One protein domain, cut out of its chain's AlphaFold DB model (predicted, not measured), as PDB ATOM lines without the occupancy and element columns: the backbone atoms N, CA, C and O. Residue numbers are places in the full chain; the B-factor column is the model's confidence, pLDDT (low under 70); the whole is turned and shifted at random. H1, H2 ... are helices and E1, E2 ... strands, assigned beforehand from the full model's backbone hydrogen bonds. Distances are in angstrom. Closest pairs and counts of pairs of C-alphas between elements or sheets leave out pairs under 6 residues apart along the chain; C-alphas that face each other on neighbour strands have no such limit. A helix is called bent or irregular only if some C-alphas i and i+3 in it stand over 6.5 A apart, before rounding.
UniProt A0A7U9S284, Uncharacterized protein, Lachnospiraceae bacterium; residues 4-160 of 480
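Overview. This is residues 4 to 160 of the 480 residues of an uncharacterized protein of Lachnospiraceae bacterium (UniProt A0A7U9S284). A cluster of crossed helices makes the body: after its kink near residue 74, the long H6 runs through the core with H2, H3 and H4 packed round it, and a small sheet of E2 and E3 packs over H2. Between E2 and H10 the backbone swings out in a wide loop through H8 and H9, where residues 132 to 138 stick out; residues 103 to 108, partly in E1, stick out elsewhere. The printed part has 157 residues with ten named helices and three named strands, in the order H1 to H7, E1, E2, H8 to H10, E3; the sheet E2 - E3 is antiparallel and the class is mostly helix. The whole is compact, with a radius of gyration of the C-alphas of 16.2 A and spans of 48 by 38 by 30 A.

Along the chain. H1 is residues 4 to 7, beginning at C-alpha 4 (7.177, 51.939, -19.593). H2 is residues 11 to 20, 14.3 A long, H3 residues 27 to 36, 14.2 A, H4 residues 41 to 53, 18.3 A, and H5 residues 59 to 65. H6, residues 67 to 90, 26.1 A, is irregular: C-alphas 72 and 75 are 9.4 A apart. H7 is residues 96 to 99, E1 residues 106 to 109, E2 residues 119 to 123 and H8 residues 129 to 132. H9, residues 134 to 142, 15.4 A, is irregular too, with C-alphas 138 and 141 7.4 A apart. H10 is residues 147 to 150, and E3, residues 155 to 159, ends at C-alpha 159 (8.115, 54.784, -2.305).

Arrangement. H1 is close to H2 but not clearly touching, with closest C-alphas Arg 7 and Asp 13 at 7.8 A, and H1 and H5 are near each other. H2 touches residues 78 to 85 of H6, closest C-alphas Ser 18 and Cys 78 at 4.7 A, at a steep tilt of 58 degrees, opposite ways. H3 touches residues 75 to 80 of H6, about perpendicular at 89 degrees, closest C-alphas Tyr 34 and Gln 76 at 6.1 A. H3 also touches H10, closest C-alphas Glu 27 and Gly 147 at 5.4 A. H4 touches H6 at a steep tilt of 50 degrees, closest C-alphas Thr 46 and Glu 84 at 6.8 A. H4 and H5 form a helical hairpin, closest C-alphas Trp 48 and Phe 62 at 6.2 A. H7 only just touches H4, with 3 pairs of C-alphas within 8 A, closest Leu 53 and Leu 97 at 5.3 A. E1 pairs with no named strand. E2 and E3 are antiparallel; N 122 and O 156, 2.8 A, and N 158 and O 120, 3.0 A, are within hydrogen-bond range. The closest C-alphas of H2 and E2 are Tyr 12 and Phe 121, 6.6 A. H8 is close to H9 but not clearly touching, closest C-alphas Met 131 and Lys 137 at 6.5 A. Every O i to N i+4 pair is within hydrogen-bond range in H2, H3, H4 and H5, against 18 of 20 in H6 and 1 of 5 in H9, where 4 of 6 O i to N i+3 pairs are; H1, H7, H8 and H10 are too short for an O i to N i+4 pair.

Size, cuts and confidence. The C-alphas farthest apart are those of Ser 68 and Val 135, 48.6 A. The printed part has no cut and no long link. Its mean pLDDT is 81.6, with residues 100 to 112, 126 to 128 and 130 to 145 under 70.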
ATOM      1  N   THR A   4       6.172  51.969 -20.660       72.56
ATOM      2  CA  THR A   4       7.177  51.939 -19.593       72.56
ATOM      3  C   THR A   4       8.334  50.979 -19.901       72.56
ATOM      4  O   THR A   4       9.435  51.156 -19.387       72.56
ATOM      5  N   PHE A   5       8.122  49.982 -20.763       74.81
ATOM      6  CA  PHE A   5       9.117  48.961 -21.097       74.81
ATOM      7  C   PHE A   5      10.304  49.508 -21.901       74.81
ATOM      8  O   PHE A   5      11.436  49.072 -21.710       74.81
ATOM      9  N   GLU A   6      10.058  50.502 -22.758       78.50
ATOM     10  CA  GLU A   6      11.093  51.159 -23.571       78.50
ATOM     11  C   GLU A   6      12.019  52.057 -22.737       78.50
ATOM     12  O   GLU A   6      13.063  52.487 -23.220       78.50
ATOM     13  N   ARG A   7      11.653  52.316 -21.474       83.75
ATOM     14  CA  ARG A   7      12.392  53.166 -20.531       83.75
ATOM     15  C   ARG A   7      13.333  52.379 -19.610       83.75
ATOM     16  O   ARG A   7      13.934  52.971 -18.714       83.75
ATOM     17  N   ILE A   8      13.430  51.057 -19.773       88.81
ATOM     18  CA  ILE A   8      14.313  50.200 -18.972       88.81
ATOM     19  C   ILE A   8      15.716  50.212 -19.591       88.81
ATOM     20  O   ILE A   8      15.967  49.506 -20.564       88.81
ATOM     21  N   HIS A   9      16.630  50.983 -18.997       86.19
ATOM     22  CA  HIS A   9      18.016  51.121 -19.482       86.19
ATOM     23  C   HIS A   9      19.056  50.572 -18.507       86.19
ATOM     24  O   HIS A   9      20.186  50.262 -18.875       86.19
ATOM     25  N   THR A  10      18.687  50.451 -17.235       86.88
ATOM     26  CA  THR A  10      19.570  49.936 -16.193       86.88
ATOM     27  C   THR A  10      18.985  48.688 -15.552       86.88
ATOM     28  O   THR A  10      17.774  48.450 -15.564       86.88
ATOM     29  N   VAL A  11      19.848  47.891 -14.918       86.25
ATOM     30  CA  VAL A  11      19.381  46.763 -14.108       86.25
ATOM     31  C   VAL A  11      18.443  47.237 -12.994       86.25
ATOM     32  O   VAL A  11      17.480  46.557 -12.674       86.25
ATOM     33  N   TYR A  12      18.646  48.431 -12.443       88.75
ATOM     34  CA  TYR A  12      17.788  48.968 -11.390       88.75
ATOM     35  C   TYR A  12      16.415  49.398 -11.918       88.75
ATOM     36  O   TYR A  12      15.416  49.165 -11.237       88.75
ATOM     37  N   ASP A  13      16.334  49.922 -13.145       89.56
ATOM     38  CA  ASP A  13      15.055  50.157 -13.829       89.56
ATOM     39  C   ASP A  13      14.278  48.854 -13.999       89.56
ATOM     40  O   ASP A  13      13.085  48.807 -13.713       89.56
ATOM     41  N   LEU A  14      14.961  47.776 -14.395       90.88
ATOM     42  CA  LEU A  14      14.367  46.446 -14.532       90.88
ATOM     43  C   LEU A  14      13.811  45.938 -13.192       90.88
ATOM     44  O   LEU A  14      12.716  45.367 -13.139       90.88
ATOM     45  N   ILE A  15      14.547  46.150 -12.102       93.19
ATOM     46  CA  ILE A  15      14.138  45.750 -10.753       93.19
ATOM     47  C   ILE A  15      12.942  46.572 -10.259       93.19
ATOM     48  O   ILE A  15      11.969  45.993  -9.769       93.19
ATOM     49  N   VAL A  16      12.949  47.893 -10.454       92.38
ATOM     50  CA  VAL A  16      11.811  48.759 -10.102       92.38
ATOM     51  C   VAL A  16      10.589  48.470 -10.973       92.38
ATOM     52  O   VAL A  16       9.471  48.401 -10.453       92.38
ATOM     53  N   TYR A  17      10.782  48.212 -12.267       92.69
ATOM     54  CA  TYR A  17       9.718  47.777 -13.167       92.69
ATOM     55  C   TYR A  17       9.075  46.484 -12.665       92.69
ATOM     56  O   TYR A  17       7.862  46.430 -12.470       92.69
ATOM     57  N   SER A  18       9.895  45.463 -12.402       93.50
ATOM     58  CA  SER A  18       9.429  44.139 -11.976       93.50
ATOM     59  C   SER A  18       8.627  44.207 -10.681       93.50
ATOM     60  O   SER A  18       7.607  43.536 -10.558       93.50
ATOM     61  N   TYR A  19       9.042  45.048  -9.734       93.56
ATOM     62  CA  TYR A  19       8.275  45.274  -8.513       93.56
ATOM     63  C   TYR A  19       6.959  46.003  -8.769       93.56
ATOM     64  O   TYR A  19       5.924  45.548  -8.297       93.56
ATOM     65  N   THR A  20       6.966  47.066  -9.580       92.06
ATOM     66  CA  THR A  20       5.740  47.786  -9.975       92.06
ATOM     67  C   THR A  20       4.700  46.844 -10.587       92.06
ATOM     68  O   THR A  20       3.501  47.004 -10.378       92.06
ATOM     69  N   GLN A  21       5.154  45.823 -11.316       90.50
ATOM     70  CA  GLN A  21       4.280  44.844 -11.949       90.50
ATOM     71  C   GLN A  21       3.583  43.885 -10.975       90.50
ATOM     72  O   GLN A  21       2.595  43.275 -11.386       90.50
ATOM     73  N   ILE A  22       4.086  43.734  -9.745       90.56
ATOM     74  CA  ILE A  22       3.566  42.775  -8.756       90.56
ATOM     75  C   ILE A  22       3.140  43.410  -7.426       90.56
ATOM     76  O   ILE A  22       2.440  42.765  -6.645       90.56
ATOM     77  N   MET A  23       3.542  44.651  -7.144       87.19
ATOM     78  CA  MET A  23       3.176  45.349  -5.914       87.19
ATOM     79  C   MET A  23       1.657  45.544  -5.827       87.19
ATOM     80  O   MET A  23       0.988  45.810  -6.824       87.19
ATOM     81  N   GLY A  24       1.093  45.386  -4.628       78.94
ATOM     82  CA  GLY A  24      -0.357  45.495  -4.408       78.94
ATOM     83  C   GLY A  24      -1.185  44.315  -4.941       78.94
ATOM     84  O   GLY A  24      -2.392  44.260  -4.712       78.94
ATOM     85  N   MET A  25      -0.558  43.342  -5.606       77.19
ATOM     86  CA  MET A  25      -1.151  42.032  -5.874       77.19
ATOM     87  C   MET A  25      -0.961  41.147  -4.633       77.19
ATOM     88  O   MET A  25      -0.117  41.445  -3.796       77.19
ATOM     89  N   GLY A  26      -1.734  40.070  -4.460       81.94
ATOM     90  CA  GLY A  26      -1.620  39.202  -3.279       81.94
ATOM     91  C   GLY A  26      -0.227  38.568  -3.137       81.94
ATOM     92  O   GLY A  26      -0.019  37.450  -3.602       81.94
ATOM     93  N   GLU A  27       0.714  39.259  -2.488       83.19
ATOM     94  CA  GLU A  27       2.145  38.922  -2.480       83.19
ATOM     95  C   GLU A  27       2.396  37.511  -1.952       83.19
ATOM     96  O   GLU A  27       3.147  36.748  -2.553       83.19
ATOM     97  N   ASN A  28       1.681  37.113  -0.897       85.38
ATOM     98  CA  ASN A  28       1.764  35.759  -0.347       85.38
ATOM     99  C   ASN A  28       1.385  34.689  -1.380       85.38
ATOM    100  O   ASN A  28       2.052  33.664  -1.467       85.38
ATOM    101  N   ARG A  29       0.365  34.942  -2.213       89.88
ATOM    102  CA  ARG A  29      -0.029  34.034  -3.302       89.88
ATOM    103  C   ARG A  29       1.076  33.935  -4.352       89.88
ATOM    104  O   ARG A  29       1.389  32.835  -4.794       89.88
ATOM    105  N   ILE A  30       1.663  35.067  -4.742       90.06
ATOM    106  CA  ILE A  30       2.748  35.114  -5.736       90.06
ATOM    107  C   ILE A  30       3.969  34.346  -5.226       90.06
ATOM    108  O   ILE A  30       4.544  33.550  -5.968       90.06
ATOM    109  N   ILE A  31       4.330  34.540  -3.956       89.56
ATOM    110  CA  ILE A  31       5.440  33.844  -3.301       89.56
ATOM    111  C   ILE A  31       5.175  32.339  -3.244       89.56
ATOM    112  O   ILE A  31       6.042  31.575  -3.660       89.56
ATOM    113  N   SER A  32       4.001  31.898  -2.776       90.00
ATOM    114  CA  SER A  32       3.663  30.466  -2.733       90.00
ATOM    115  C   SER A  32       3.755  29.837  -4.119       90.00
ATOM    116  O   SER A  32       4.493  28.874  -4.317       90.00
ATOM    117  N   ARG A  33       3.118  30.467  -5.111       92.00
ATOM    118  CA  ARG A  33       3.157  30.020  -6.504       92.00
ATOM    119  C   ARG A  33       4.584  29.985  -7.058       92.00
ATOM    120  O   ARG A  33       4.926  29.076  -7.803       92.00
ATOM    121  N   TYR A  34       5.440  30.928  -6.657       92.94
ATOM    122  CA  TYR A  34       6.847  30.938  -7.057       92.94
ATOM    123  C   TYR A  34       7.618  29.704  -6.571       92.94
ATOM    124  O   TYR A  34       8.477  29.197  -7.292       92.94
ATOM    125  N   TYR A  35       7.322  29.187  -5.385       92.19
ATOM    126  CA  TYR A  35       7.993  27.985  -4.881       92.19
ATOM    127  C   TYR A  35       7.327  26.679  -5.332       92.19
ATOM    128  O   TYR A  35       8.019  25.671  -5.458       92.19
ATOM    129  N   GLU A  36       6.020  26.688  -5.584       93.06
ATOM    130  CA  GLU A  36       5.253  25.501  -5.987       93.06
ATOM    131  C   GLU A  36       5.357  25.207  -7.488       93.06
ATOM    132  O   GLU A  36       5.454  24.048  -7.895       93.06
ATOM    133  N   GLU A  37       5.370  26.245  -8.324       91.94
ATOM    134  CA  GLU A  37       5.468  26.116  -9.773       91.94
ATOM    135  C   GLU A  37       6.907  26.373 -10.235       91.94
ATOM    136  O   GLU A  37       7.533  27.367  -9.864       91.94
ATOM    137  N   LEU A  38       7.433  25.507 -11.108       90.06
ATOM    138  CA  LEU A  38       8.755  25.665 -11.730       90.06
ATOM    139  C   LEU A  38       8.640  25.715 -13.260       90.06
ATOM    140  O   LEU A  38       8.940  24.733 -13.944       90.06
ATOM    141  N   PRO A  39       8.206  26.852 -13.834       91.19
ATOM    142  CA  PRO A  39       8.089  26.993 -15.277       91.19
ATOM    143  C   PRO A  39       9.446  26.852 -15.976       91.19
ATOM    144  O   PRO A  39      10.452  27.414 -15.536       91.19
ATOM    145  N   GLY A  40       9.470  26.166 -17.123       90.69
ATOM    146  CA  GLY A  40      10.710  25.898 -17.866       90.69
ATOM    147  C   GLY A  40      11.480  27.159 -18.288       90.69
ATOM    148  O   GLY A  40      12.706  27.119 -18.413       90.69
ATOM    149  N   TYR A  41      10.792  28.296 -18.444       91.94
ATOM    150  CA  TYR A  41      11.410  29.573 -18.809       91.94
ATOM    151  C   TYR A  41      12.325  30.154 -17.722       91.94
ATOM    152  O   TYR A  41      13.202  30.947 -18.053       91.94
ATOM    153  N   ARG A  42      12.189  29.756 -16.444       93.38
ATOM    154  CA  ARG A  42      13.028  30.297 -15.356       93.38
ATOM    155  C   ARG A  42      14.510  30.048 -15.590       93.38
ATOM    156  O   ARG A  42      15.314  30.959 -15.460       93.38
ATOM    157  N   SER A  43      14.859  28.841 -16.030       93.38
ATOM    158  CA  SER A  43      16.244  28.491 -16.369       93.38
ATOM    159  C   SER A  43      16.840  29.423 -17.433       93.38
ATOM    160  O   SER A  43      17.990  29.844 -17.320       93.38
ATOM    161  N   LYS A  44      16.038  29.809 -18.434       94.00
ATOM    162  CA  LYS A  44      16.448  30.745 -19.487       94.00
ATOM    163  C   LYS A  44      16.642  32.153 -18.935       94.00
ATOM    164  O   LYS A  44      17.689  32.742 -19.173       94.00
ATOM    165  N   ILE A  45      15.686  32.650 -18.145       94.12
ATOM    166  CA  ILE A  45      15.780  33.972 -17.506       94.12
ATOM    167  C   ILE A  45      16.997  34.041 -16.577       94.12
ATOM    168  O   ILE A  45      17.753  35.004 -16.645       94.12
ATOM    169  N   THR A  46      17.241  33.005 -15.768       95.00
ATOM    170  CA  THR A  46      18.425  32.912 -14.896       95.00
ATOM    171  C   THR A  46      19.723  33.022 -15.699       95.00
ATOM    172  O   THR A  46      20.631  33.756 -15.300       95.00
ATOM    173  N   ASN A  47      19.811  32.319 -16.835       94.50
ATOM    174  CA  ASN A  47      20.977  32.367 -17.716       94.50
ATOM    175  C   ASN A  47      21.152  33.752 -18.342       94.50
ATOM    176  O   ASN A  47      22.233  34.318 -18.252       94.50
ATOM    177  N   TRP A  48      20.104  34.338 -18.918       94.31
ATOM    178  CA  TRP A  48      20.207  35.672 -19.511       94.31
ATOM    179  C   TRP A  48      20.530  36.748 -18.480       94.31
ATOM    180  O   TRP A  48      21.319  37.640 -18.763       94.31
ATOM    181  N   MET A  49      19.983  36.643 -17.268       92.56
ATOM    182  CA  MET A  49      20.310  37.561 -16.183       92.56
ATOM    183  C   MET A  49      21.784  37.443 -15.797       92.56
ATOM    184  O   MET A  49      22.445  38.454 -15.580       92.56
ATOM    185  N   ARG A  50      22.326  36.220 -15.765       92.62
ATOM    186  CA  ARG A  50      23.760  35.996 -15.563       92.62
ATOM    187  C   ARG A  50      24.588  36.658 -16.661       92.62
ATOM    188  O   ARG A  50      25.527  37.376 -16.338       92.62
ATOM    189  N   GLU A  51      24.246  36.424 -17.927       93.56
ATOM    190  CA  GLU A  51      24.956  37.017 -19.067       93.56
ATOM    191  C   GLU A  51      24.889  38.549 -19.028       93.56
ATOM    192  O   GLU A  51      25.907  39.208 -19.230       93.56
ATOM    193  N   MET A  52      23.733  39.115 -18.669       91.88
ATOM    194  CA  MET A  52      23.558  40.554 -18.475       91.88
ATOM    195  C   MET A  52      24.487  41.089 -17.381       91.88
ATOM    196  O   MET A  52      25.215  42.054 -17.592       91.88
ATOM    197  N   LEU A  53      24.534  40.431 -16.221       88.25
ATOM    198  CA  LEU A  53      25.388  40.842 -15.099       88.25
ATOM    199  C   LEU A  53      26.891  40.612 -15.345       88.25
ATOM    200  O   LEU A  53      27.724  41.252 -14.696       88.25
ATOM    201  N   LEU A  54      27.237  39.722 -16.279       88.38
ATOM    202  CA  LEU A  54      28.591  39.526 -16.809       88.38
ATOM    203  C   LEU A  54      28.931  40.486 -17.963       88.38
ATOM    204  O   LEU A  54      30.040  40.414 -18.487       88.38
ATOM    205  N   CYS A  55      28.016  41.390 -18.329       87.19
ATOM    206  CA  CYS A  55      28.131  42.323 -19.453       87.19
ATOM    207  C   CYS A  55      28.242  41.648 -20.836       87.19
ATOM    208  O   CYS A  55      28.687  42.277 -21.794       87.19
ATOM    209  N   ASN A  56      27.822  40.386 -20.955       91.25
ATOM    210  CA  ASN A  56      27.735  39.660 -22.227       91.25
ATOM    211  C   ASN A  56      26.405  39.914 -22.959       91.25
ATOM    212  O   ASN A  56      26.262  39.562 -24.127       91.25
ATOM    213  N   LEU A  57      25.429  40.506 -22.268       91.62
ATOM    214  CA  LEU A  57      24.112  40.866 -22.782       91.62
ATOM    215  C   LEU A  57      23.758  42.270 -22.269       91.62
ATOM    216  O   LEU A  57      24.001  42.573 -21.102       91.62
ATOM    217  N   SER A  58      23.204  43.137 -23.116       89.56
ATOM    218  CA  SER A  58      22.719  44.445 -22.653       89.56
ATOM    219  C   SER A  58      21.441  44.286 -21.815       89.56
ATOM    220  O   SER A  58      20.743  43.272 -21.918       89.56
ATOM    221  N   VAL A  59      21.115  45.284 -20.986       88.25
ATOM    222  CA  VAL A  59      19.842  45.293 -20.243       88.25
ATOM    223  C   VAL A  59      18.679  45.305 -21.231       88.25
ATOM    224  O   VAL A  59      17.739  44.533 -21.073       88.25
ATOM    225  N   GLU A  60      18.763  46.111 -22.284       89.75
ATOM    226  CA  GLU A  60      17.732  46.227 -23.311       89.75
ATOM    227  C   GLU A  60      17.510  44.912 -24.064       89.75
ATOM    228  O   GLU A  60      16.368  44.553 -24.355       89.75
ATOM    229  N   ASP A  61      18.572  44.168 -24.373       90.62
ATOM    230  CA  ASP A  61      18.445  42.879 -25.055       90.62
ATOM    231  C   ASP A  61      17.915  41.797 -24.113       90.62
ATOM    232  O   ASP A  61      17.000  41.074 -24.499       90.62
ATOM    233  N   PHE A  62      18.366  41.747 -22.852       89.25
ATOM    234  CA  PHE A  62      17.730  40.908 -21.822       89.25
ATOM    235  C   PHE A  62      16.221  41.181 -21.746       89.25
ATOM    236  O   PHE A  62      15.392  40.266 -21.745       89.25
ATOM    237  N   VAL A  63      15.874  42.466 -21.728       88.69
ATOM    238  CA  VAL A  63      14.507  42.962 -21.661       88.69
ATOM    239  C   VAL A  63      13.707  42.561 -22.906       88.69
ATOM    240  O   VAL A  63      12.536  42.241 -22.764       88.69
ATOM    241  N   LYS A  64      14.293  42.454 -24.102       88.75
ATOM    242  CA  LYS A  64      13.598  41.910 -25.291       88.75
ATOM    243  C   LYS A  64      13.343  40.403 -25.191       88.75
ATOM    244  O   LYS A  64      12.245  39.951 -25.518       88.75
ATOM    245  N   GLU A  65      14.321  39.638 -24.710       86.12
ATOM    246  CA  GLU A  65      14.285  38.165 -24.688       86.12
ATOM    247  C   GLU A  65      13.179  37.586 -23.789       86.12
ATOM    248  O   GLU A  65      12.632  36.515 -24.064       86.12
ATOM    249  N   TRP A  66      12.807  38.288 -22.716       87.31
ATOM    250  CA  TRP A  66      11.778  37.815 -21.781       87.31
ATOM    251  C   TRP A  66      10.372  38.426 -21.972       87.31
ATOM    252  O   TRP A  66       9.451  38.011 -21.262       87.31
ATOM    253  N   ILE A  67      10.153  39.319 -22.960       85.69
ATOM    254  CA  ILE A  67       8.823  39.910 -23.267       85.69
ATOM    255  C   ILE A  67       7.766  38.823 -23.453       85.69
ATOM    256  O   ILE A  67       6.663  38.914 -22.911       85.69
ATOM    257  N   SER A  68       8.096  37.782 -24.220       86.50
ATOM    258  CA  SER A  68       7.160  36.693 -24.502       86.50
ATOM    259  C   SER A  68       6.739  35.957 -23.229       86.50
ATOM    260  O   SER A  68       5.598  35.516 -23.125       86.50
ATOM    261  N   TYR A  69       7.632  35.849 -22.239       91.00
ATOM    262  CA  TYR A  69       7.316  35.210 -20.961       91.00
ATOM    263  C   TYR A  69       6.518  36.137 -20.044       91.00
ATOM    264  O   TYR A  69       5.618  35.661 -19.356       91.00
ATOM    265  N   LEU A  70       6.771  37.449 -20.069       88.50
ATOM    266  CA  LEU A  70       5.937  38.424 -19.355       88.50
ATOM    267  C   LEU A  70       4.474  38.369 -19.817       88.50
ATOM    268  O   LEU A  70       3.569  38.465 -18.992       88.50
ATOM    269  N   GLN A  71       4.234  38.176 -21.118       87.31
ATOM    270  CA  GLN A  71       2.882  37.998 -21.667       87.31
ATOM    271  C   GLN A  71       2.233  36.676 -21.238       87.31
ATOM    272  O   GLN A  71       1.011  36.604 -21.130       87.31
ATOM    273  N   GLN A  72       3.038  35.640 -20.994       90.06
ATOM    274  CA  GLN A  72       2.564  34.334 -20.545       90.06
ATOM    275  C   GLN A  72       2.213  34.330 -19.051       90.06
ATOM    276  O   GLN A  72       1.163  33.820 -18.672       90.06
ATOM    277  N   ASP A  73       3.105  34.845 -18.202       91.31
ATOM    278  CA  ASP A  73       2.976  34.763 -16.745       91.31
ATOM    279  C   ASP A  73       3.762  35.872 -16.033       91.31
ATOM    280  O   ASP A  73       4.798  35.660 -15.397       91.31
ATOM    281  N   LYS A  74       3.239  37.090 -16.163       91.44
ATOM    282  CA  LYS A  74       3.811  38.322 -15.617       91.44
ATOM    283  C   LYS A  74       4.252  38.203 -14.152       91.44
ATOM    284  O   LYS A  74       5.371  38.585 -13.824       91.44
ATOM    285  N   GLU A  75       3.397  37.665 -13.279       92.56
ATOM    286  CA  GLU A  75       3.666  37.575 -11.835       92.56
ATOM    287  C   GLU A  75       4.903  36.718 -11.540       92.56
ATOM    288  O   GLU A  75       5.797  37.134 -10.801       92.56
ATOM    289  N   GLN A  76       4.974  35.530 -12.142       92.69
ATOM    290  CA  GLN A  76       6.069  34.587 -11.922       92.69
ATOM    291  C   GLN A  76       7.384  35.068 -12.522       92.69
ATOM    292  O   GLN A  76       8.444  34.884 -11.922       92.69
ATOM    293  N   VAL A  77       7.319  35.708 -13.687       94.19
ATOM    294  CA  VAL A  77       8.485  36.256 -14.375       94.19
ATOM    295  C   VAL A  77       9.098  37.411 -13.580       94.19
ATOM    296  O   VAL A  77      10.292  37.372 -13.273       94.19
ATOM    297  N   CYS A  78       8.288  38.390 -13.168       94.69
ATOM    298  CA  CYS A  78       8.754  39.516 -12.360       94.69
ATOM    299  C   CYS A  78       9.284  39.060 -10.993       94.69
ATOM    300  O   CYS A  78      10.371  39.480 -10.594       94.69
ATOM    301  N   MET A  79       8.582  38.153 -10.303       94.75
ATOM    302  CA  MET A  79       9.060  37.602  -9.030       94.75
ATOM    303  C   MET A  79      10.394  36.860  -9.194       94.75
ATOM    304  O   MET A  79      11.291  37.007  -8.364       94.75
ATOM    305  N   HIS A  80      10.565  36.099 -10.279       95.44
ATOM    306  CA  HIS A  80      11.815  35.395 -10.548       95.44
ATOM    307  C   HIS A  80      12.991  36.348 -10.766       95.44
ATOM    308  O   HIS A  80      14.050  36.117 -10.187       95.44
ATOM    309  N   VAL A  81      12.804  37.441 -11.511       94.94
ATOM    310  CA  VAL A  81      13.858  38.452 -11.690       94.94
ATOM    311  C   VAL A  81      14.235  39.135 -10.380       94.94
ATOM    312  O   VAL A  81      15.424  39.288 -10.110       94.94
ATOM    313  N   LEU A  82      13.265  39.479  -9.529       95.31
ATOM    314  CA  LEU A  82      13.559  40.065  -8.216       95.31
ATOM    315  C   LEU A  82      14.382  39.104  -7.333       95.31
ATOM    316  O   LEU A  82      15.370  39.503  -6.715       95.31
ATOM    317  N   MET A  83      14.012  37.820  -7.309       94.81
ATOM    318  CA  MET A  83      14.694  36.792  -6.514       94.81
ATOM    319  C   MET A  83      16.101  36.464  -7.031       94.81
ATOM    320  O   MET A  83      17.041  36.368  -6.240       94.81
ATOM    321  N   GLU A  84      16.273  36.312  -8.346       94.44
ATOM    322  CA  GLU A  84      17.592  36.055  -8.935       94.44
ATOM    323  C   GLU A  84      18.511  37.267  -8.793       94.44
ATOM    324  O   GLU A  84      19.695  37.104  -8.485       94.44
ATOM    325  N   PHE A  85      17.980  38.488  -8.921       93.69
ATOM    326  CA  PHE A  85      18.765  39.684  -8.645       93.69
ATOM    327  C   PHE A  85      19.239  39.732  -7.195       93.69
ATOM    328  O   PHE A  85      20.415  39.993  -6.974       93.69
ATOM    329  N   ASP A  86      18.380  39.444  -6.209       92.88
ATOM    330  CA  ASP A  86      18.788  39.377  -4.794       92.88
ATOM    331  C   ASP A  86      19.951  38.393  -4.594       92.88
ATOM    332  O   ASP A  86      20.939  38.717  -3.929       92.88
ATOM    333  N   ARG A  87      19.878  37.215  -5.230       91.75
ATOM    334  CA  ARG A  87      20.952  36.214  -5.192       91.75
ATOM    335  C   ARG A  87      22.256  36.766  -5.771       91.75
ATOM    336  O   ARG A  87      23.282  36.735  -5.093       91.75
ATOM    337  N   TYR A  88      22.221  37.317  -6.981       90.44
ATOM    338  CA  TYR A  88      23.416  37.872  -7.618       90.44
ATOM    339  C   TYR A  88      23.962  39.111  -6.901       90.44
ATOM    340  O   TYR A  88      25.174  39.287  -6.808       90.44
ATOM    341  N   TYR A  89      23.097  39.952  -6.339       86.56
ATOM    342  CA  TYR A  89      23.486  41.169  -5.632       86.56
ATOM    343  C   TYR A  89      24.155  40.871  -4.279       86.56
ATOM    344  O   TYR A  89      25.027  41.621  -3.824       86.56
ATOM    345  N   LYS A  90      23.818  39.751  -3.627       84.25
ATOM    346  CA  LYS A  90      24.586  39.230  -2.477       84.25
ATOM    347  C   LYS A  90      26.003  38.831  -2.879       84.25
ATOM    348  O   LYS A  90      26.945  39.098  -2.141       84.25
ATOM    349  N   GLU A  91      26.151  38.267  -4.072       83.94
ATOM    350  CA  GLU A  91      27.417  37.836  -4.672       83.94
ATOM    351  C   GLU A  91      28.050  38.907  -5.581       83.94
ATOM    352  O   GLU A  91      28.933  38.604  -6.384       83.94
ATOM    353  N   ARG A  92      27.616  40.171  -5.466       80.56
ATOM    354  CA  ARG A  92      27.941  41.290  -6.376       80.56
ATOM    355  C   ARG A  92      29.419  41.483  -6.693       80.56
ATOM    356  O   ARG A  92      29.766  42.017  -7.739       80.56
ATOM    357  N   ASP A  93      30.293  41.038  -5.802       77.12
ATOM    358  CA  ASP A  93      31.740  41.100  -5.984       77.12
ATOM    359  C   ASP A  93      32.239  40.279  -7.182       77.12
ATOM    360  O   ASP A  93      33.309  40.570  -7.719       77.12
ATOM    361  N   SER A  94      31.459  39.288  -7.610       81.88
ATOM    362  CA  SER A  94      31.752  38.409  -8.741       81.88
ATOM    363  C   SER A  94      31.220  38.936 -10.081       81.88
ATOM    364  O   SER A  94      31.554  38.365 -11.116       81.88
ATOM    365  N   TYR A  95      30.422  40.013 -10.091       82.50
ATOM    366  CA  TYR A  95      29.676  40.460 -11.275       82.50
ATOM    367  C   TYR A  95      30.054  41.894 -11.675       82.50
ATOM    368  O   TYR A  95      29.726  42.822 -10.935       82.50
ATOM    369  N   PRO A  96      30.724  42.114 -12.825       82.38
ATOM    370  CA  PRO A  96      31.219  43.426 -13.253       82.38
ATOM    371  C   PRO A  96      30.189  44.559 -13.176       82.38
ATOM    372  O   PRO A  96      30.502  45.594 -12.593       82.38
ATOM    373  N   LEU A  97      28.959  44.326 -13.652       77.12
ATOM    374  CA  LEU A  97      27.881  45.327 -13.695       77.12
ATOM    375  C   LEU A  97      27.457  45.817 -12.297       77.12
ATOM    376  O   LEU A  97      26.959  46.925 -12.146       77.12
ATOM    377  N   ILE A  98      27.694  45.010 -11.255       76.12
ATOM    378  CA  ILE A  98      27.407  45.363  -9.854       76.12
ATOM    379  C   ILE A  98      28.694  45.762  -9.095       76.12
ATOM    380  O   ILE A  98      28.652  46.460  -8.078       76.12
ATOM    381  N   ARG A  99      29.866  45.322  -9.569       70.81
ATOM    382  CA  ARG A  99      31.150  45.377  -8.850       70.81
ATOM    383  C   ARG A  99      31.821  46.748  -8.837       70.81
ATOM    384  O   ARG A  99      32.615  46.983  -7.921       70.81
ATOM    385  N   GLU A 100      31.562  47.626  -9.812       60.31
ATOM    386  CA  GLU A 100      32.341  48.855 -10.107       60.31
ATOM    387  C   GLU A 100      32.671  49.757  -8.894       60.31
ATOM    388  O   GLU A 100      33.604  50.559  -8.907       60.31
ATOM    389  N   LEU A 101      31.940  49.591  -7.799       53.12
ATOM    390  CA  LEU A 101      31.976  50.394  -6.590       53.12
ATOM    391  C   LEU A 101      33.146  50.069  -5.629       53.12
ATOM    392  O   LEU A 101      33.513  50.909  -4.806       53.12
ATOM    393  N   LYS A 102      33.780  48.889  -5.711       50.34
ATOM    394  CA  LYS A 102      34.678  48.386  -4.642       50.34
ATOM    395  C   LYS A 102      36.045  49.069  -4.505       50.34
ATOM    396  O   LYS A 102      36.632  49.012  -3.427       50.34
ATOM    397  N   THR A 103      36.581  49.687  -5.555       47.03
ATOM    398  CA  THR A 103      37.897  50.361  -5.489       47.03
ATOM    399  C   THR A 103      37.803  51.771  -4.908       47.03
ATOM    400  O   THR A 103      38.816  52.361  -4.529       47.03
ATOM    401  N   LYS A 104      36.588  52.316  -4.790       52.00
ATOM    402  CA  LYS A 104      36.355  53.646  -4.234       52.00
ATOM    403  C   LYS A 104      36.234  53.551  -2.711       52.00
ATOM    404  O   LYS A 104      35.510  52.717  -2.175       52.00
ATOM    405  N   LYS A 105      36.921  54.452  -1.997       54.00
ATOM    406  CA  LYS A 105      36.796  54.599  -0.530       54.00
ATOM    407  C   LYS A 105      35.393  55.043  -0.099       54.00
ATOM    408  O   LYS A 105      35.022  54.870   1.056       54.00
ATOM    409  N   MET A 106      34.647  55.672  -1.002       60.59
ATOM    410  CA  MET A 106      33.284  56.131  -0.775       60.59
ATOM    411  C   MET A 106      32.458  55.877  -2.028       60.59
ATOM    412  O   MET A 106      32.934  56.130  -3.135       60.59
ATOM    413  N   ILE A 107      31.242  55.394  -1.826       57.38
ATOM    414  CA  ILE A 107      30.265  55.084  -2.866       57.38
ATOM    415  C   ILE A 107      29.005  55.876  -2.521       57.38
ATOM    416  O   ILE A 107      28.570  55.808  -1.377       57.38
ATOM    417  N   ASP A 108      28.445  56.640  -3.455       58.06
ATOM    418  CA  ASP A 108      27.079  57.161  -3.318       58.06
ATOM    419  C   ASP A 108      26.176  56.108  -3.959       58.06
ATOM    420  O   ASP A 108      26.364  55.778  -5.128       58.06
ATOM    421  N   TYR A 109      25.276  55.520  -3.180       63.03
ATOM    422  CA  TYR A 109      24.113  54.842  -3.726       63.03
ATOM    423  C   TYR A 109      23.138  55.959  -4.089       63.03
ATOM    424  O   TYR A 109      22.324  56.396  -3.266       63.03
ATOM    425  N   SER A 110      23.306  56.507  -5.290       58.94
ATOM    426  CA  SER A 110      22.305  57.388  -5.879       58.94
ATOM    427  C   SER A 110      20.991  56.623  -6.032       58.94
ATOM    428  O   SER A 110      20.947  55.400  -5.931       58.94
ATOM    429  N   THR A 111      19.888  57.328  -6.269       59.47
ATOM    430  CA  THR A 111      18.703  56.664  -6.813       59.47
ATOM    431  C   THR A 111      19.106  56.077  -8.162       59.47
ATOM    432  O   THR A 111      19.331  56.817  -9.111       59.47
ATOM    433  N   GLU A 112      19.299  54.762  -8.223       64.94
ATOM    434  CA  GLU A 112      19.929  54.124  -9.385       64.94
ATOM    435  C   GLU A 112      18.937  53.834 -10.531       64.94
ATOM    436  O   GLU A 112      19.323  53.272 -11.553       64.94
ATOM    437  N   ASN A 113      17.658  54.198 -10.374       72.38
ATOM    438  CA  ASN A 113      16.617  54.026 -11.387       72.38
ATOM    439  C   ASN A 113      16.087  55.370 -11.913       72.38
ATOM    440  O   ASN A 113      15.929  56.331 -11.164       72.38
ATOM    441  N   ASN A 114      15.724  55.386 -13.193       77.88
ATOM    442  CA  ASN A 114      15.163  56.513 -13.946       77.88
ATOM    443  C   ASN A 114      13.711  56.261 -14.403       77.88
ATOM    444  O   ASN A 114      13.055  57.136 -14.976       77.88
ATOM    445  N   ILE A 115      13.194  55.051 -14.178       81.94
ATOM    446  CA  ILE A 115      11.876  54.633 -14.669       81.94
ATOM    447  C   ILE A 115      10.688  55.151 -13.840       81.94
ATOM    448  O   ILE A 115       9.557  55.155 -14.323       81.94
ATOM    449  N   SER A 116      10.920  55.604 -12.605       81.56
ATOM    450  CA  SER A 116       9.867  56.043 -11.684       81.56
ATOM    451  C   SER A 116      10.302  57.258 -10.872       81.56
ATOM    452  O   SER A 116      11.418  57.300 -10.366       81.56
ATOM    453  N   ASP A 117       9.388  58.212 -10.714       80.56
ATOM    454  CA  ASP A 117       9.475  59.366  -9.810       80.56
ATOM    455  C   ASP A 117       8.878  59.073  -8.420       80.56
ATOM    456  O   ASP A 117       8.912  59.923  -7.531       80.56
ATOM    457  N   ARG A 118       8.317  57.871  -8.236       87.25
ATOM    458  CA  ARG A 118       7.615  57.433  -7.021       87.25
ATOM    459  C   ARG A 118       8.217  56.205  -6.374       87.25
ATOM    460  O   ARG A 118       7.828  55.886  -5.260       87.25
ATOM    461  N   LEU A 119       9.127  55.505  -7.039       89.19
ATOM    462  CA  LEU A 119       9.797  54.327  -6.505       89.19
ATOM    463  C   LEU A 119      11.297  54.452  -6.724       89.19
ATOM    464  O   LEU A 119      11.746  54.782  -7.821       89.19
ATOM    465  N   ALA A 120      12.055  54.144  -5.680       87.56
ATOM    466  CA  ALA A 120      13.504  54.170  -5.701       87.56
ATOM    467  C   ALA A 120      14.088  52.844  -5.214       87.56
ATOM    468  O   ALA A 120      13.646  52.278  -4.207       87.56
ATOM    469  N   PHE A 121      15.100  52.362  -5.932       89.19
ATOM    470  CA  PHE A 121      15.935  51.253  -5.493       89.19
ATOM    471  C   PHE A 121      16.873  51.699  -4.366       89.19
ATOM    472  O   PHE A 121      17.596  52.684  -4.506       89.19
ATOM    473  N   TYR A 122      16.916  50.927  -3.280       86.25
ATOM    474  CA  TYR A 122      17.854  51.123  -2.180       86.25
ATOM    475  C   TYR A 122      18.583  49.825  -1.838       86.25
ATOM    476  O   TYR A 122      17.941  48.802  -1.583       86.25
ATOM    477  N   PRO A 123      19.920  49.839  -1.747       85.12
ATOM    478  CA  PRO A 123      20.657  48.693  -1.241       85.12
ATOM    479  C   PRO A 123      20.443  48.532   0.262       85.12
ATOM    480  O   PRO A 123      20.330  49.515   1.003       85.12
ATOM    481  N   MET A 124      20.461  47.289   0.735       80.88
ATOM    482  CA  MET A 124      20.465  46.998   2.169       80.88
ATOM    483  C   MET A 124      21.891  46.934   2.695       80.88
ATOM    484  O   MET A 124      22.746  46.256   2.121       80.88
ATOM    485  N   GLY A 125      22.140  47.623   3.809       71.31
ATOM    486  CA  GLY A 125      23.402  47.523   4.531       71.31
ATOM    487  C   GLY A 125      23.562  46.105   5.079       71.31
ATOM    488  O   GLY A 125      22.653  45.584   5.722       71.31
ATOM    489  N   GLN A 126      24.694  45.456   4.794       62.94
ATOM    490  CA  GLN A 126      24.925  44.055   5.181       62.94
ATOM    491  C   GLN A 126      25.835  43.888   6.407       62.94
ATOM    492  O   GLN A 126      25.749  42.858   7.069       62.94
ATOM    493  N   ASP A 127      26.629  44.909   6.745       66.00
ATOM    494  CA  ASP A 127      27.624  44.858   7.822       66.00
ATOM    495  C   ASP A 127      27.209  45.797   8.963       66.00
ATOM    496  O   ASP A 127      27.304  47.016   8.822       66.00
ATOM    497  N   ASN A 128      26.728  45.249  10.081       68.69
ATOM    498  CA  ASN A 128      26.203  46.019  11.216       68.69
ATOM    499  C   ASN A 128      26.631  45.401  12.556       68.69
ATOM    500  O   ASN A 128      26.306  44.243  12.823       68.69
ATOM    501  N   PHE A 129      27.293  46.186  13.416       70.06
ATOM    502  CA  PHE A 129      27.863  45.710  14.686       70.06
ATOM    503  C   PHE A 129      26.818  45.088  15.609       70.06
ATOM    504  O   PHE A 129      26.991  43.960  16.068       70.06
ATOM    505  N   ILE A 130      25.694  45.782  15.800       63.88
ATOM    506  CA  ILE A 130      24.577  45.355  16.647       63.88
ATOM    507  C   ILE A 130      24.029  44.046  16.113       63.88
ATOM    508  O   ILE A 130      23.776  43.113  16.863       63.88
ATOM    509  N   MET A 131      23.879  43.948  14.792       62.69
ATOM    510  CA  MET A 131      23.352  42.739  14.182       62.69
ATOM    511  C   MET A 131      24.301  41.567  14.394       62.69
ATOM    512  O   MET A 131      23.815  40.461  14.634       62.69
ATOM    513  N   HIS A 132      25.615  41.755  14.276       62.81
ATOM    514  CA  HIS A 132      26.590  40.670  14.418       62.81
ATOM    515  C   HIS A 132      26.779  40.178  15.859       62.81
ATOM    516  O   HIS A 132      27.269  39.058  16.012       62.81
ATOM    517  N   ALA A 133      26.334  40.926  16.875       64.94
ATOM    518  CA  ALA A 133      26.325  40.456  18.257       64.94
ATOM    519  C   ALA A 133      25.515  39.150  18.388       64.94
ATOM    520  O   ALA A 133      24.381  39.049  17.902       64.94
ATOM    521  N   GLU A 134      26.083  38.141  19.056       61.62
ATOM    522  CA  GLU A 134      25.443  36.830  19.276       61.62
ATOM    523  C   GLU A 134      24.054  36.961  19.910       61.62
ATOM    524  O   GLU A 134      23.105  36.262  19.542       61.62
ATOM    525  N   VAL A 135      23.923  37.931  20.812       55.78
ATOM    526  CA  VAL A 135      22.680  38.295  21.490       55.78
ATOM    527  C   VAL A 135      21.597  38.654  20.467       55.78
ATOM    528  O   VAL A 135      20.525  38.049  20.459       55.78
ATOM    529  N   MET A 136      21.902  39.530  19.509       61.94
ATOM    530  CA  MET A 136      20.932  39.997  18.516       61.94
ATOM    531  C   MET A 136      20.612  38.952  17.448       61.94
ATOM    532  O   MET A 136      19.481  38.927  16.958       61.94
ATOM    533  N   LYS A 137      21.535  38.031  17.120       64.44
ATOM    534  CA  LYS A 137      21.270  36.928  16.168       64.44
ATOM    535  C   LYS A 137      20.045  36.094  16.557       64.44
ATOM    536  O   LYS A 137      19.312  35.667  15.664       64.44
ATOM    537  N   LYS A 138      19.786  35.908  17.858       58.56
ATOM    538  CA  LYS A 138      18.641  35.134  18.376       58.56
ATOM    539  C   LYS A 138      17.296  35.836  18.165       58.56
ATOM    540  O   LYS A 138      16.307  35.170  17.863       58.56
ATOM    541  N   ALA A 139      17.254  37.167  18.238       56.34
ATOM    542  CA  ALA A 139      16.011  37.928  18.099       56.34
ATOM    543  C   ALA A 139      15.648  38.309  16.649       56.34
ATOM    544  O   ALA A 139      14.509  38.695  16.370       56.34
ATOM    545  N   ARG A 140      16.575  38.121  15.694       53.47
ATOM    546  CA  ARG A 140      16.435  38.449  14.256       53.47
ATOM    547  C   ARG A 140      15.195  37.885  13.549       53.47
ATOM    548  O   ARG A 140      14.876  38.362  12.464       53.47
ATOM    549  N   ARG A 141      14.478  36.911  14.124       48.44
ATOM    550  CA  ARG A 141      13.227  36.387  13.543       48.44
ATOM    551  C   ARG A 141      12.080  37.415  13.490       48.44
ATOM    552  O   ARG A 141      11.101  37.141  12.813       48.44
ATOM    553  N   HIS A 142      12.206  38.577  14.144       47.62
ATOM    554  CA  HIS A 142      11.107  39.542  14.323       47.62
ATOM    555  C   HIS A 142      11.232  40.860  13.545       47.62
ATOM    556  O   HIS A 142      10.389  41.737  13.723       47.62
ATOM    557  N   ARG A 143      12.250  41.058  12.691       54.28
ATOM    558  CA  ARG A 143      12.263  42.271  11.852       54.28
ATOM    559  C   ARG A 143      11.046  42.231  10.930       54.28
ATOM    560  O   ARG A 143      10.898  41.258  10.198       54.28
ATOM    561  N   MET A 144      10.212  43.273  10.991       51.00
ATOM    562  CA  MET A 144       8.994  43.453  10.194       51.00
ATOM    563  C   MET A 144       9.321  43.479   8.697       51.00
ATOM    564  O   MET A 144       9.434  44.524   8.064       51.00
ATOM    565  N   LYS A 145       9.528  42.297   8.131       62.81
ATOM    566  CA  LYS A 145       9.544  42.046   6.701       62.81
ATOM    567  C   LYS A 145       8.244  41.313   6.436       62.81
ATOM    568  O   LYS A 145       7.980  40.310   7.086       62.81
ATOM    569  N   SER A 146       7.424  41.861   5.556       72.38
ATOM    570  CA  SER A 146       6.160  41.265   5.143       72.38
ATOM    571  C   SER A 146       6.184  41.038   3.642       72.38
ATOM    572  O   SER A 146       6.807  41.813   2.910       72.38
ATOM    573  N   GLY A 147       5.489  39.998   3.188       83.75
ATOM    574  CA  GLY A 147       5.315  39.739   1.764       83.75
ATOM    575  C   GLY A 147       6.643  39.438   1.069       83.75
ATOM    576  O   GLY A 147       7.461  38.671   1.588       83.75
ATOM    577  N   ILE A 148       6.895  40.022  -0.107       87.44
ATOM    578  CA  ILE A 148       8.081  39.654  -0.916       87.44
ATOM    579  C   ILE A 148       9.403  39.958  -0.196       87.44
ATOM    580  O   ILE A 148      10.429  39.300  -0.397       87.44
ATOM    581  N   TRP A 149       9.364  40.938   0.700       86.75
ATOM    582  CA  TRP A 149      10.507  41.442   1.440       86.75
ATOM    583  C   TRP A 149      11.000  40.490   2.531       86.75
ATOM    584  O   TRP A 149      12.095  40.706   3.056       86.75
ATOM    585  N   GLU A 150      10.245  39.437   2.850       82.12
ATOM    586  CA  GLU A 150      10.718  38.306   3.660       82.12
ATOM    587  C   GLU A 150      11.746  37.445   2.919       82.12
ATOM    588  O   GLU A 150      12.575  36.788   3.549       82.12
ATOM    589  N   LYS A 151      11.684  37.421   1.584       86.75
ATOM    590  CA  LYS A 151      12.538  36.577   0.738       86.75
ATOM    591  C   LYS A 151      13.719  37.346   0.148       86.75
ATOM    592  O   LYS A 151      14.792  36.773  -0.013       86.75
ATOM    593  N   ILE A 152      13.541  38.644  -0.093       88.50
ATOM    594  CA  ILE A 152      14.581  39.554  -0.586       88.50
ATOM    595  C   ILE A 152      15.236  40.272   0.597       88.50
ATOM    596  O   ILE A 152      14.561  40.818   1.472       88.50
ATOM    597  N   SER A 153      16.564  40.311   0.632       84.19
ATOM    598  CA  SER A 153      17.327  40.809   1.788       84.19
ATOM    599  C   SER A 153      18.487  41.731   1.434       84.19
ATOM    600  O   SER A 153      19.012  42.386   2.330       84.19
ATOM    601  N   SER A 154      18.896  41.797   0.168       85.06
ATOM    602  CA  SER A 154      20.042  42.598  -0.259       85.06
ATOM    603  C   SER A 154      19.666  43.987  -0.772       85.06
ATOM    604  O   SER A 154      20.536  44.851  -0.854       85.06
ATOM    605  N   TYR A 155      18.389  44.218  -1.081       88.19
ATOM    606  CA  TYR A 155      17.853  45.518  -1.486       88.19
ATOM    607  C   TYR A 155      16.381  45.698  -1.068       88.19
ATOM    608  O   TYR A 155      15.715  44.764  -0.600       88.19
ATOM    609  N   ARG A 156      15.882  46.922  -1.246       87.75
ATOM    610  CA  ARG A 156      14.480  47.328  -1.109       87.75
ATOM    611  C   ARG A 156      14.094  48.257  -2.249       87.75
ATOM    612  O   ARG A 156      14.944  48.942  -2.813       87.75
ATOM    613  N   ILE A 157      12.805  48.284  -2.558       89.62
ATOM    614  CA  ILE A 157      12.217  49.305  -3.419       89.62
ATOM    615  C   ILE A 157      11.223  50.061  -2.567       89.62
ATOM    616  O   ILE A 157      10.294  49.480  -2.008       89.62
ATOM    617  N   ASN A 158      11.472  51.351  -2.437       87.44
ATOM    618  CA  ASN A 158      10.778  52.206  -1.501       87.44
ATOM    619  C   ASN A 158      10.026  53.285  -2.265       87.44
ATOM    620  O   ASN A 158      10.552  53.843  -3.226       87.44
ATOM    621  N   GLU A 159       8.828  53.618  -1.794       87.00
ATOM    622  CA  GLU A 159       8.115  54.784  -2.305       87.00
ATOM    623  C   GLU A 159       8.919  56.061  -2.045       87.00
ATOM    624  O   GLU A 159       9.517  56.221  -0.983       87.00
ATOM    625  N   ILE A 160       8.938  56.990  -2.983       85.38
ATOM    626  CA  ILE A 160       9.508  58.325  -2.819       85.38
ATOM    627  C   ILE A 160       8.419  59.342  -3.134       85.38
ATOM    628  O   ILE A 160       7.500  59.076  -3.908       85.38
TER     629      ILE A 160